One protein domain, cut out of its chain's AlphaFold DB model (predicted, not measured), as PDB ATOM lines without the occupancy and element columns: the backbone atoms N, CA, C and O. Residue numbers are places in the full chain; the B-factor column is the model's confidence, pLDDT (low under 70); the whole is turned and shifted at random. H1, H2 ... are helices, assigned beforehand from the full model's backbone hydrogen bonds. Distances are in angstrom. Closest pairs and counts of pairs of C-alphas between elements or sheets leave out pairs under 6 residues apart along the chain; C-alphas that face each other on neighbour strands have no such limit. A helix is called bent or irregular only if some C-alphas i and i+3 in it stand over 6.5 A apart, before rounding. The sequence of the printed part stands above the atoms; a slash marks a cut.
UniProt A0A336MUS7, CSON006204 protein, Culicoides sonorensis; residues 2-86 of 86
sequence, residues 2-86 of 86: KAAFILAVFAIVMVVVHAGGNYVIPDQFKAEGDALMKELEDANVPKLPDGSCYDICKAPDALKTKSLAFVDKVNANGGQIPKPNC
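What this domain is: This is residues 2 to 86 of the 86 residues of the protein "CSON006204 protein" of Culicoides sonorensis (UniProt A0A336MUS7). With little regular structure, the domain is a small body built on two helices, H1 and H2, side by side as a hairpin with a long looping link, and residues 2 to 12 stick out as a tail that makes the length. The printed part has 85 residues, with 32 in the named helices, H1 then H2, and no named strand; the class is all helix. The whole is loose, with a radius of gyration of the C-alphas of 15.5 A and spans of 54 by 26 by 25 A.

Where its parts are: H1, residues 27 to 42, begins at C-alpha 27 (212.362, 182.520, 178.549) and is 23.5 A long; it is irregular, with C-alphas 28 and 31 7.4 A apart. H2, residues 61 to 76, is 22.1 A long and ends at C-alpha 76 (204.162, 176.834, 188.404).

How they stand to each other: H1 and H2 touch, their closest C-alphas, those of Phe 29 and Val 74, 7.1 A apart. They form a helical hairpin, at a shallow tilt of 18 degrees, opposite ways. Every O i to N i+4 pair is within hydrogen-bond range in H2, and 10 of 12 in H1.

The domain as a whole: Without residues 2 to 12, which stand free, the body spans 33 by 24 by 22 A. The link from H1 to H2 is long, 18 residues. The printed part has no cut. Residues 2 to 22 have pLDDT under 70.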
ATOM      1  N   LYS A   2     236.709 198.146 190.231       40.22
ATOM      2  CA  LYS A   2     235.645 198.234 189.205       40.22
ATOM      3  C   LYS A   2     235.688 197.194 188.069       40.22
ATOM      4  O   LYS A   2     236.382 197.366 187.075       40.22
ATOM      5  N   ALA A   3     234.841 196.173 188.194       47.09
ATOM      6  CA  ALA A   3     234.341 195.409 187.055       47.09
ATOM      7  C   ALA A   3     233.106 196.106 186.447       47.09
ATOM      8  O   ALA A   3     232.307 196.686 187.179       47.09
ATOM      9  N   ALA A   4     232.965 196.018 185.124       46.91
ATOM     10  CA  ALA A   4     231.768 196.296 184.323       46.91
ATOM     11  C   ALA A   4     232.025 195.595 182.968       46.91
ATOM     12  O   ALA A   4     232.914 196.015 182.240       46.91
ATOM     13  N   PHE A   5     231.442 194.444 182.619       44.25
ATOM     14  CA  PHE A   5     230.014 194.103 182.652       44.25
ATOM     15  C   PHE A   5     229.139 195.109 181.881       44.25
ATOM     16  O   PHE A   5     228.089 195.543 182.343       44.25
ATOM     17  N   ILE A   6     229.565 195.436 180.655       49.62
ATOM     18  CA  ILE A   6     228.648 195.901 179.605       49.62
ATOM     19  C   ILE A   6     227.858 194.673 179.135       49.62
ATOM     20  O   ILE A   6     228.275 193.942 178.237       49.62
ATOM     21  N   LEU A   7     226.755 194.399 179.825       42.72
ATOM     22  CA  LEU A   7     225.858 193.291 179.518       42.72
ATOM     23  C   LEU A   7     225.058 193.668 178.261       42.72
ATOM     24  O   LEU A   7     224.328 194.659 178.263       42.72
ATOM     25  N   ALA A   8     225.266 192.937 177.164       48.09
ATOM     26  CA  ALA A   8     224.725 193.303 175.859       48.09
ATOM     27  C   ALA A   8     223.187 193.292 175.862       48.09
ATOM     28  O   ALA A   8     222.561 192.293 176.217       48.09
ATOM     29  N   VAL A   9     222.576 194.399 175.427       44.97
ATOM     30  CA  VAL A   9     221.117 194.546 175.339       44.97
ATOM     31  C   VAL A   9     220.603 193.783 174.115       44.97
ATOM     32  O   VAL A   9     220.390 194.354 173.051       44.97
ATOM     33  N   PHE A  10     220.425 192.472 174.277       43.50
ATOM     34  CA  PHE A  10     219.865 191.561 173.274       43.50
ATOM     35  C   PHE A  10     218.698 190.733 173.839       43.50
ATOM     36  O   PHE A  10     218.609 189.522 173.667       43.50
ATOM     37  N   ALA A  11     217.759 191.419 174.492       43.88
ATOM     38  CA  ALA A  11     216.438 190.882 174.812       43.88
ATOM     39  C   ALA A  11     215.439 191.276 173.709       43.88
ATOM     40  O   ALA A  11     214.568 192.124 173.906       43.88
ATOM     41  N   ILE A  12     215.593 190.694 172.512       45.28
ATOM     42  CA  ILE A  12     214.562 190.807 171.471       45.28
ATOM     43  C   ILE A  12     213.364 189.990 171.954       45.28
ATOM     44  O   ILE A  12     213.443 188.764 172.011       45.28
ATOM     45  N   VAL A  13     212.260 190.661 172.290       44.62
ATOM     46  CA  VAL A  13     211.005 190.010 172.694       44.62
ATOM     47  C   VAL A  13     210.346 189.376 171.466       44.62
ATOM     48  O   VAL A  13     209.374 189.881 170.909       44.62
ATOM     49  N   MET A  14     210.905 188.254 171.013       42.91
ATOM     50  CA  MET A  14     210.250 187.379 170.052       42.91
ATOM     51  C   MET A  14     209.126 186.640 170.774       42.91
ATOM     52  O   MET A  14     209.337 185.617 171.431       42.91
ATOM     53  N   VAL A  15     207.916 187.186 170.656       42.50
ATOM     54  CA  VAL A  15     206.687 186.480 171.014       42.50
ATOM     55  C   VAL A  15     206.532 185.334 170.014       42.50
ATOM     56  O   VAL A  15     206.141 185.544 168.868       42.50
ATOM     57  N   VAL A  16     206.899 184.119 170.430       42.22
ATOM     58  CA  VAL A  16     206.850 182.911 169.594       42.22
ATOM     59  C   VAL A  16     205.398 182.432 169.490       42.22
ATOM     60  O   VAL A  16     205.004 181.438 170.091       42.22
ATOM     61  N   VAL A  17     204.581 183.170 168.733       42.31
ATOM     62  CA  VAL A  17     203.192 182.803 168.425       42.31
ATOM     63  C   VAL A  17     203.191 181.695 167.371       42.31
ATOM     64  O   VAL A  17     203.068 181.957 166.177       42.31
ATOM     65  N   HIS A  18     203.343 180.446 167.811       40.91
ATOM     66  CA  HIS A  18     202.987 179.284 166.995       40.91
ATOM     67  C   HIS A  18     201.516 178.921 167.235       40.91
ATOM     68  O   HIS A  18     201.008 179.027 168.349       40.91
ATOM     69  N   ALA A  19     200.807 178.582 166.159       38.53
ATOM     70  CA  ALA A  19     199.349 178.495 166.160       38.53
ATOM     71  C   ALA A  19     198.816 177.207 166.818       38.53
ATOM     72  O   ALA A  19     199.420 176.145 166.709       38.53
ATOM     73  N   GLY A  20     197.643 177.314 167.451       41.97
ATOM     74  CA  GLY A  20     196.917 176.212 168.103       41.97
ATOM     75  C   GLY A  20     196.332 176.641 169.451       41.97
ATOM     76  O   GLY A  20     195.145 176.473 169.714       41.97
ATOM     77  N   GLY A  21     197.147 177.317 170.258       51.53
ATOM     78  CA  GLY A  21     196.760 177.989 171.496       51.53
ATOM     79  C   GLY A  21     197.886 178.912 171.960       51.53
ATOM     80  O   GLY A  21     199.025 178.758 171.529       51.53
ATOM     81  N   ASN A  22     197.590 179.881 172.829       61.84
ATOM     82  CA  ASN A  22     198.616 180.783 173.366       61.84
ATOM     83  C   ASN A  22     199.462 180.057 174.424       61.84
ATOM     84  O   ASN A  22     199.232 180.213 175.621       61.84
ATOM     85  N   TYR A  23     200.413 179.234 173.981       77.19
ATOM     86  CA  TYR A  23     201.330 178.537 174.877       77.19
ATOM     87  C   TYR A  23     202.415 179.495 175.370       77.19
ATOM     88  O   TYR A  23     203.234 179.988 174.593       77.19
ATOM     89  N   VAL A  24     202.425 179.770 176.673       84.50
ATOM     90  CA  VAL A  24     203.399 180.674 177.296       84.50
ATOM     91  C   VAL A  24     204.503 179.842 177.934       84.50
ATOM     92  O   VAL A  24     204.293 179.208 178.965       84.50
ATOM     93  N   ILE A  25     205.697 179.870 177.342       86.25
ATOM     94  CA  ILE A  25     206.915 179.316 177.944       86.25
ATOM     95  C   ILE A  25     207.819 180.497 178.332       86.25
ATOM     96  O   ILE A  25     208.340 181.167 177.434       86.25
ATOM     97  N   PRO A  26     207.994 180.785 179.639       88.31
ATOM     98  CA  PRO A  26     208.927 181.802 180.118       88.31
ATOM     99  C   PRO A  26     210.348 181.548 179.603       88.31
ATOM    100  O   PRO A  26     210.778 180.395 179.513       88.31
ATOM    101  N   ASP A  27     211.083 182.613 179.271       88.81
ATOM    102  CA  ASP A  27     212.362 182.520 178.549       88.81
ATOM    103  C   ASP A  27     213.386 181.596 179.227       88.81
ATOM    104  O   ASP A  27     214.097 180.861 178.542       88.81
ATOM    105  N   GLN A  28     213.405 181.550 180.564       89.12
ATOM    106  CA  GLN A  28     214.304 180.692 181.341       89.12
ATOM    107  C   GLN A  28     214.070 179.178 181.162       89.12
ATOM    108  O   GLN A  28     214.915 178.391 181.580       89.12
ATOM    109  N   PHE A  29     212.957 178.762 180.544       91.25
ATOM    110  CA  PHE A  29     212.640 177.355 180.264       91.25
ATOM    111  C   PHE A  29     212.670 176.997 178.774       91.25
ATOM    112  O   PHE A  29     212.531 175.820 178.450       91.25
ATOM    113  N   LYS A  30     212.870 177.961 177.860       88.00
ATOM    114  CA  LYS A  30     212.845 177.689 176.409       88.00
ATOM    115  C   LYS A  30     213.886 176.643 176.005       88.00
ATOM    116  O   LYS A  30     213.510 175.610 175.473       88.00
ATOM    117  N   ALA A  31     215.147 176.821 176.404       89.69
ATOM    118  CA  ALA A  31     216.221 175.867 176.101       89.69
ATOM    119  C   ALA A  31     216.004 174.455 176.695       89.69
ATOM    120  O   ALA A  31     216.481 173.469 176.140       89.69
ATOM    121  N   GLU A  32     215.277 174.342 177.813       90.31
ATOM    122  CA  GLU A  32     214.899 173.054 178.415       90.31
ATOM    123  C   GLU A  32     213.741 172.398 177.643       90.31
ATOM    124  O   GLU A  32     213.760 171.187 177.419       90.31
ATOM    125  N   GLY A  33     212.780 173.198 177.171       90.25
ATOM    126  CA  GLY A  33     211.699 172.764 176.286       90.25
ATOM    127  C   GLY A  33     212.188 172.354 174.894       90.25
ATOM    128  O   GLY A  33     211.751 171.330 174.381       90.25
ATOM    129  N   ASP A  34     213.138 173.087 174.311       90.19
ATOM    130  CA  ASP A  34     213.750 172.767 173.016       90.19
ATOM    131  C   ASP A  34     214.535 171.445 173.086       90.19
ATOM    132  O   ASP A  34     214.395 170.582 172.217       90.19
ATOM    133  N   ALA A  35     215.301 171.237 174.165       93.06
ATOM    134  CA  ALA A  35     215.981 169.969 174.430       93.06
ATOM    135  C   ALA A  35     214.984 168.809 174.609       93.06
ATOM    136  O   ALA A  35     215.172 167.740 174.030       93.06
ATOM    137  N   LEU A  36     213.890 169.029 175.347       92.94
ATOM    138  CA  LEU A  36     212.826 168.040 175.520       92.94
ATOM    139  C   LEU A  36     212.113 167.711 174.196       92.94
ATOM    140  O   LEU A  36     211.854 166.541 173.922       92.94
ATOM    141  N   MET A  37     211.819 168.708 173.355       89.94
ATOM    142  CA  MET A  37     211.237 168.479 172.028       89.94
ATOM    143  C   MET A  37     212.174 167.666 171.134       89.94
ATOM    144  O   MET A  37     211.696 166.786 170.420       89.94
ATOM    145  N   LYS A  38     213.491 167.892 171.216       92.50
ATOM    146  CA  LYS A  38     214.468 167.050 170.522       92.50
ATOM    147  C   LYS A  38     214.500 165.616 171.067       92.50
ATOM    148  O   LYS A  38     214.549 164.683 170.278       92.50
ATOM    149  N   GLU A  39     214.418 165.413 172.381       93.31
ATOM    150  CA  GLU A  39     214.336 164.061 172.958       93.31
ATOM    151  C   GLU A  39     213.070 163.306 172.513       93.31
ATOM    152  O   GLU A  39     213.123 162.097 172.292       93.31
ATOM    153  N   LEU A  40     211.945 164.007 172.335       92.88
ATOM    154  CA  LEU A  40     210.704 163.442 171.787       92.88
ATOM    155  C   LEU A  40     210.825 163.128 170.282       92.88
ATOM    156  O   LEU A  40     210.320 162.099 169.832       92.88
ATOM    157  N   GLU A  41     211.529 163.966 169.514       92.50
ATOM    158  CA  GLU A  41     211.839 163.726 168.097       92.50
ATOM    159  C   GLU A  41     212.770 162.519 167.905       92.50
ATOM    160  O   GLU A  41     212.446 161.604 167.148       92.50
ATOM    161  N   ASP A  42     213.882 162.460 168.645       95.31
ATOM    162  CA  ASP A  42     214.847 161.352 168.597       95.31
ATOM    163  C   ASP A  42     214.204 160.026 169.053       95.31
ATOM    164  O   ASP A  42     214.474 158.963 168.488       95.31
ATOM    165  N   ALA A  43     213.277 160.079 170.017       93.50
ATOM    166  CA  ALA A  43     212.459 158.938 170.434       93.50
ATOM    167  C   ALA A  43     211.313 158.585 169.460       93.50
ATOM    168  O   ALA A  43     210.542 157.669 169.748       93.50
ATOM    169  N   ASN A  44     211.207 159.267 168.311       94.62
ATOM    170  CA  ASN A  44     210.201 159.042 167.267       94.62
ATOM    171  C   ASN A  44     208.749 159.124 167.789       94.62
ATOM    172  O   ASN A  44     207.860 158.399 167.334       94.62
ATOM    173  N   VAL A  45     208.497 160.013 168.754       92.06
ATOM    174  CA  VAL A  45     207.154 160.236 169.304       92.06
ATOM    175  C   VAL A  45     206.261 160.848 168.212       92.06
ATOM    176  O   VAL A  45     206.663 161.821 167.571       92.06
ATOM    177  N   PRO A  46     205.052 160.310 167.961       91.50
ATOM    178  CA  PRO A  46     204.148 160.878 166.967       91.50
ATOM    179  C   PRO A  46     203.698 162.285 167.375       91.50
ATOM    180  O   PRO A  46     203.612 162.611 168.559       91.50
ATOM    181  N   LYS A  47     203.365 163.123 166.391       87.75
ATOM    182  CA  LYS A  47     202.688 164.400 166.648       87.75
ATOM    183  C   LYS A  47     201.183 164.194 166.819       87.75
ATOM    184  O   LYS A  47     200.626 163.202 166.346       87.75
ATOM    185  N   LEU A  48     200.545 165.140 167.501       83.12
ATOM    186  CA  LEU A  48     199.092 165.228 167.615       83.12
ATOM    187  C   LEU A  48     198.434 165.322 166.217       83.12
ATOM    188  O   LEU A  48     199.095 165.741 165.262       83.12
ATOM    189  N   PRO A  49     197.142 164.965 166.058       80.12
ATOM    190  CA  PRO A  49     196.480 164.932 164.743       80.12
ATOM    191  C   PRO A  49     196.372 166.284 164.017       80.12
ATOM    192  O   PRO A  49     196.121 166.310 162.816       80.12
ATOM    193  N   ASP A  50     196.547 167.396 164.731       77.94
ATOM    194  CA  ASP A  50     196.625 168.763 164.199       77.94
ATOM    195  C   ASP A  50     198.056 169.168 163.771       77.94
ATOM    196  O   ASP A  50     198.254 170.227 163.181       77.94
ATOM    197  N   GLY A  51     199.056 168.334 164.075       72.38
ATOM    198  CA  GLY A  51     200.476 168.569 163.826       72.38
ATOM    199  C   GLY A  51     201.161 169.552 164.783       72.38
ATOM    200  O   GLY A  51     202.351 169.813 164.591       72.38
ATOM    201  N   SER A  52     200.462 170.094 165.790       74.62
ATOM    202  CA  SER A  52     200.948 171.247 166.572       74.62
ATOM    203  C   SER A  52     202.093 170.903 167.529       74.62
ATOM    204  O   SER A  52     203.061 171.655 167.629       74.62
ATOM    205  N   CYS A  53     202.010 169.764 168.219       80.62
ATOM    206  CA  CYS A  53     202.980 169.304 169.217       80.62
ATOM    207  C   CYS A  53     203.154 167.777 169.184       80.62
ATOM    208  O   CYS A  53     202.383 167.060 168.547       80.62
ATOM    209  N   TYR A  54     204.170 167.273 169.888       87.94
ATOM    210  CA  TYR A  54     204.355 165.839 170.130       87.94
ATOM    211  C   TYR A  54     203.281 165.292 171.084       87.94
ATOM    212  O   TYR A  54     202.992 165.901 172.115       87.94
ATOM    213  N   ASP A  55     202.714 164.127 170.766       90.38
ATOM    214  CA  ASP A  55     201.791 163.404 171.639       90.38
ATOM    215  C   ASP A  55     202.587 162.711 172.758       90.38
ATOM    216  O   ASP A  55     202.958 161.537 172.669       90.38
ATOM    217  N   ILE A  56     202.870 163.452 173.835       90.50
ATOM    218  CA  ILE A  56     203.642 162.937 174.978       90.50
ATOM    219  C   ILE A  56     202.965 161.748 175.677       90.50
ATOM    220  O   ILE A  56     203.640 160.994 176.375       90.50
ATOM    221  N   CYS A  57     201.673 161.501 175.436       89.19
ATOM    222  CA  CYS A  57     200.976 160.308 175.917       89.19
ATOM    223  C   CYS A  57     201.461 159.025 175.215       89.19
ATOM    224  O   CYS A  57     201.334 157.930 175.766       89.19
ATOM    225  N   LYS A  58     202.035 159.152 174.010       92.06
ATOM    226  CA  LYS A  58     202.701 158.075 173.253       92.06
ATOM    227  C   LYS A  58     204.209 158.011 173.500       92.06
ATOM    228  O   LYS A  58     204.851 157.088 173.006       92.06
ATOM    229  N   ALA A  59     204.780 158.963 174.239       92.94
ATOM    230  CA  ALA A  59     206.196 158.937 174.572       92.94
ATOM    231  C   ALA A  59     206.524 157.784 175.544       92.94
ATOM    232  O   ALA A  59     205.684 157.434 176.382       92.94
ATOM    233  N   PRO A  60     207.750 157.224 175.492       94.12
ATOM    234  CA  PRO A  60     208.249 156.298 176.508       94.12
ATOM    235  C   PRO A  60     208.098 156.881 177.917       94.12
ATOM    236  O   PRO A  60     208.321 158.077 178.110       94.12
ATOM    237  N   ASP A  61     207.769 156.059 178.917       92.56
ATOM    238  CA  ASP A  61     207.299 156.556 180.222       92.56
ATOM    239  C   ASP A  61     208.290 157.483 180.950       92.56
ATOM    240  O   ASP A  61     207.870 158.404 181.651       92.56
ATOM    241  N   ALA A  62     209.600 157.324 180.728       92.81
ATOM    242  CA  ALA A  62     210.616 158.257 181.221       92.81
ATOM    243  C   ALA A  62     210.492 159.662 180.588       92.81
ATOM    244  O   ALA A  62     210.517 160.666 181.301       92.81
ATOM    245  N   LEU A  63     210.306 159.741 179.264       93.06
ATOM    246  CA  LEU A  63     210.110 161.000 178.535       93.06
ATOM    247  C   LEU A  63     208.726 161.601 178.792       93.06
ATOM    248  O   LEU A  63     208.617 162.816 178.943       93.06
ATOM    249  N   LYS A  64     207.686 160.771 178.926       93.19
ATOM    250  CA  LYS A  64     206.343 161.188 179.361       93.19
ATOM    251  C   LYS A  64     206.391 161.836 180.746       93.19
ATOM    252  O   LYS A  64     205.968 162.978 180.900       93.19
ATOM    253  N   THR A  65     207.001 161.163 181.725       94.56
ATOM    254  CA  THR A  65     207.179 161.682 183.094       94.56
ATOM    255  C   THR A  65     207.968 162.991 183.096       94.56
ATOM    256  O   THR A  65     207.536 163.966 183.710       94.56
ATOM    257  N   LYS A  66     209.087 163.055 182.358       93.88
ATOM    258  CA  LYS A  66     209.890 164.278 182.197       93.88
ATOM    259  C   LYS A  66     209.085 165.418 181.558       93.88
ATOM    260  O   LYS A  66     209.172 166.550 182.024       93.88
ATOM    261  N   SER A  67     208.268 165.119 180.548       93.50
ATOM    262  CA  SER A  67     207.430 166.107 179.856       93.50
ATOM    263  C   SER A  67     206.316 166.654 180.741       93.50
ATOM    264  O   SER A  67     206.124 167.865 180.808       93.50
ATOM    265  N   LEU A  68     205.613 165.788 181.475       93.44
ATOM    266  CA  LEU A  68     204.575 166.204 182.421       93.44
ATOM    267  C   LEU A  68     205.168 167.035 183.571       93.44
ATOM    268  O   LEU A  68     204.600 168.066 183.926       93.44
ATOM    269  N   ALA A  69     206.340 166.650 184.087       94.81
ATOM    270  CA  ALA A  69     207.062 167.423 185.097       94.81
ATOM    271  C   ALA A  69     207.551 168.785 184.565       94.81
ATOM    272  O   ALA A  69     207.498 169.775 185.293       94.81
ATOM    273  N   PHE A  70     207.982 168.868 183.301       94.06
ATOM    274  CA  PHE A  70     208.319 170.135 182.645       94.06
ATOM    275  C   PHE A  70     207.092 171.048 182.497       94.06
ATOM    276  O   PHE A  70     207.171 172.229 182.825       94.06
ATOM    277  N   VAL A  71     205.940 170.504 182.087       92.75
ATOM    278  CA  VAL A  71     204.670 171.249 182.011       92.75
ATOM    279  C   VAL A  71     204.261 171.789 183.385       92.75
ATOM    280  O   VAL A  71     203.959 172.977 183.506       92.75
ATOM    281  N   ASP A  72     204.315 170.964 184.435       94.25
ATOM    282  CA  ASP A  72     204.024 171.396 185.808       94.25
ATOM    283  C   ASP A  72     204.992 172.497 186.277       94.25
ATOM    284  O   ASP A  72     204.563 173.515 186.823       94.25
ATOM    285  N   LYS A  73     206.295 172.331 186.011       94.31
ATOM    286  CA  LYS A  73     207.356 173.299 186.333       94.31
ATOM    287  C   LYS A  73     207.132 174.646 185.643       94.31
ATOM    288  O   LYS A  73     207.227 175.682 186.299       94.31
ATOM    289  N   VAL A  74     206.828 174.642 184.344       91.81
ATOM    290  CA  VAL A  74     206.570 175.856 183.555       91.81
ATOM    291  C   VAL A  74     205.314 176.570 184.056       91.81
ATOM    292  O   VAL A  74     205.370 177.769 184.334       91.81
ATOM    293  N   ASN A  75     204.214 175.840 184.258       91.94
ATOM    294  CA  ASN A  75     202.956 176.401 184.759       91.94
ATOM    295  C   ASN A  75     203.106 176.991 186.174       91.94
ATOM    296  O   ASN A  75     202.625 178.091 186.441       91.94
ATOM    297  N   ALA A  76     203.853 176.327 187.063       95.06
ATOM    298  CA  ALA A  76     204.162 176.834 188.404       95.06
ATOM    299  C   ALA A  76     205.026 178.114 188.409       95.06
ATOM    300  O   ALA A  76     205.098 178.799 189.428       95.06
ATOM    301  N   ASN A  77     205.669 178.454 187.287       93.44
ATOM    302  CA  ASN A  77     206.539 179.623 187.131       93.44
ATOM    303  C   ASN A  77     205.959 180.667 186.149       93.44
ATOM    304  O   ASN A  77     206.704 181.415 185.514       93.44
ATOM    305  N   GLY A  78     204.627 180.728 186.023       88.19
ATOM    306  CA  GLY A  78     203.920 181.745 185.232       88.19
ATOM    307  C   GLY A  78     203.800 181.439 183.737       88.19
ATOM    308  O   GLY A  78     203.363 182.298 182.974       88.19
ATOM    309  N   GLY A  79     204.175 180.231 183.313       89.25
ATOM    310  CA  GLY A  79     203.856 179.720 181.986       89.25
ATOM    311  C   GLY A  79     202.418 179.214 181.861       89.25
ATOM    312  O   GLY A  79     201.657 179.168 182.827       89.25
ATOM    313  N   GLN A  80     202.052 178.846 180.636       89.50
ATOM    314  CA  GLN A  80     200.740 178.325 180.260       89.50
ATOM    315  C   GLN A  80     200.925 177.260 179.172       89.50
ATOM    316  O   GLN A  80     200.905 177.570 177.984       89.50
ATOM    317  N   ILE A  81     201.114 176.003 179.573       87.06
ATOM    318  CA  ILE A  81     201.093 174.831 178.688       87.06
ATOM    319  C   ILE A  81     199.944 173.912 179.143       87.06
ATOM    320  O   ILE A  81     199.885 173.569 180.329       87.06
ATOM    321  N   PRO A  82     199.029 173.479 178.251       85.00
ATOM    322  CA  PRO A  82     198.024 172.479 178.593       85.00
ATOM    323  C   PRO A  82     198.682 171.170 179.037       85.00
ATOM    324  O   PRO A  82     199.542 170.635 178.340       85.00
ATOM    325  N   LYS A  83     198.250 170.623 180.176       85.94
ATOM    326  CA  LYS A  83     198.665 169.289 180.617       85.94
ATOM    327  C   LYS A  83     197.735 168.241 179.989       85.94
ATOM    328  O   LYS A  83     196.551 168.236 180.336       85.94
ATOM    329  N   PRO A  84     198.209 167.376 179.075       82.00
ATOM    330  CA  PRO A  84     197.387 166.296 178.543       82.00
ATOM    331  C   PRO A  84     197.156 165.233 179.625       82.00
ATOM    332  O   PRO A  84     197.984 165.038 180.517       82.00
ATOM    333  N   ASN A  85     196.007 164.563 179.569       77.94
ATOM    334  CA  ASN A  85     195.543 163.692 180.647       77.94
ATOM    335  C   ASN A  85     195.925 162.222 180.375       77.94
ATOM    336  O   ASN A  85     195.101 161.460 179.864       77.94
ATOM    337  N   CYS A  86     197.199 161.888 180.632       77.06
ATOM    338  CA  CYS A  86     197.852 160.615 180.273       77.06
ATOM    339  C   CYS A  86     199.192 160.443 181.086       77.06
ATOM    340  O   CYS A  86     199.126 159.271 180.634       77.06
TER     341      CYS A  86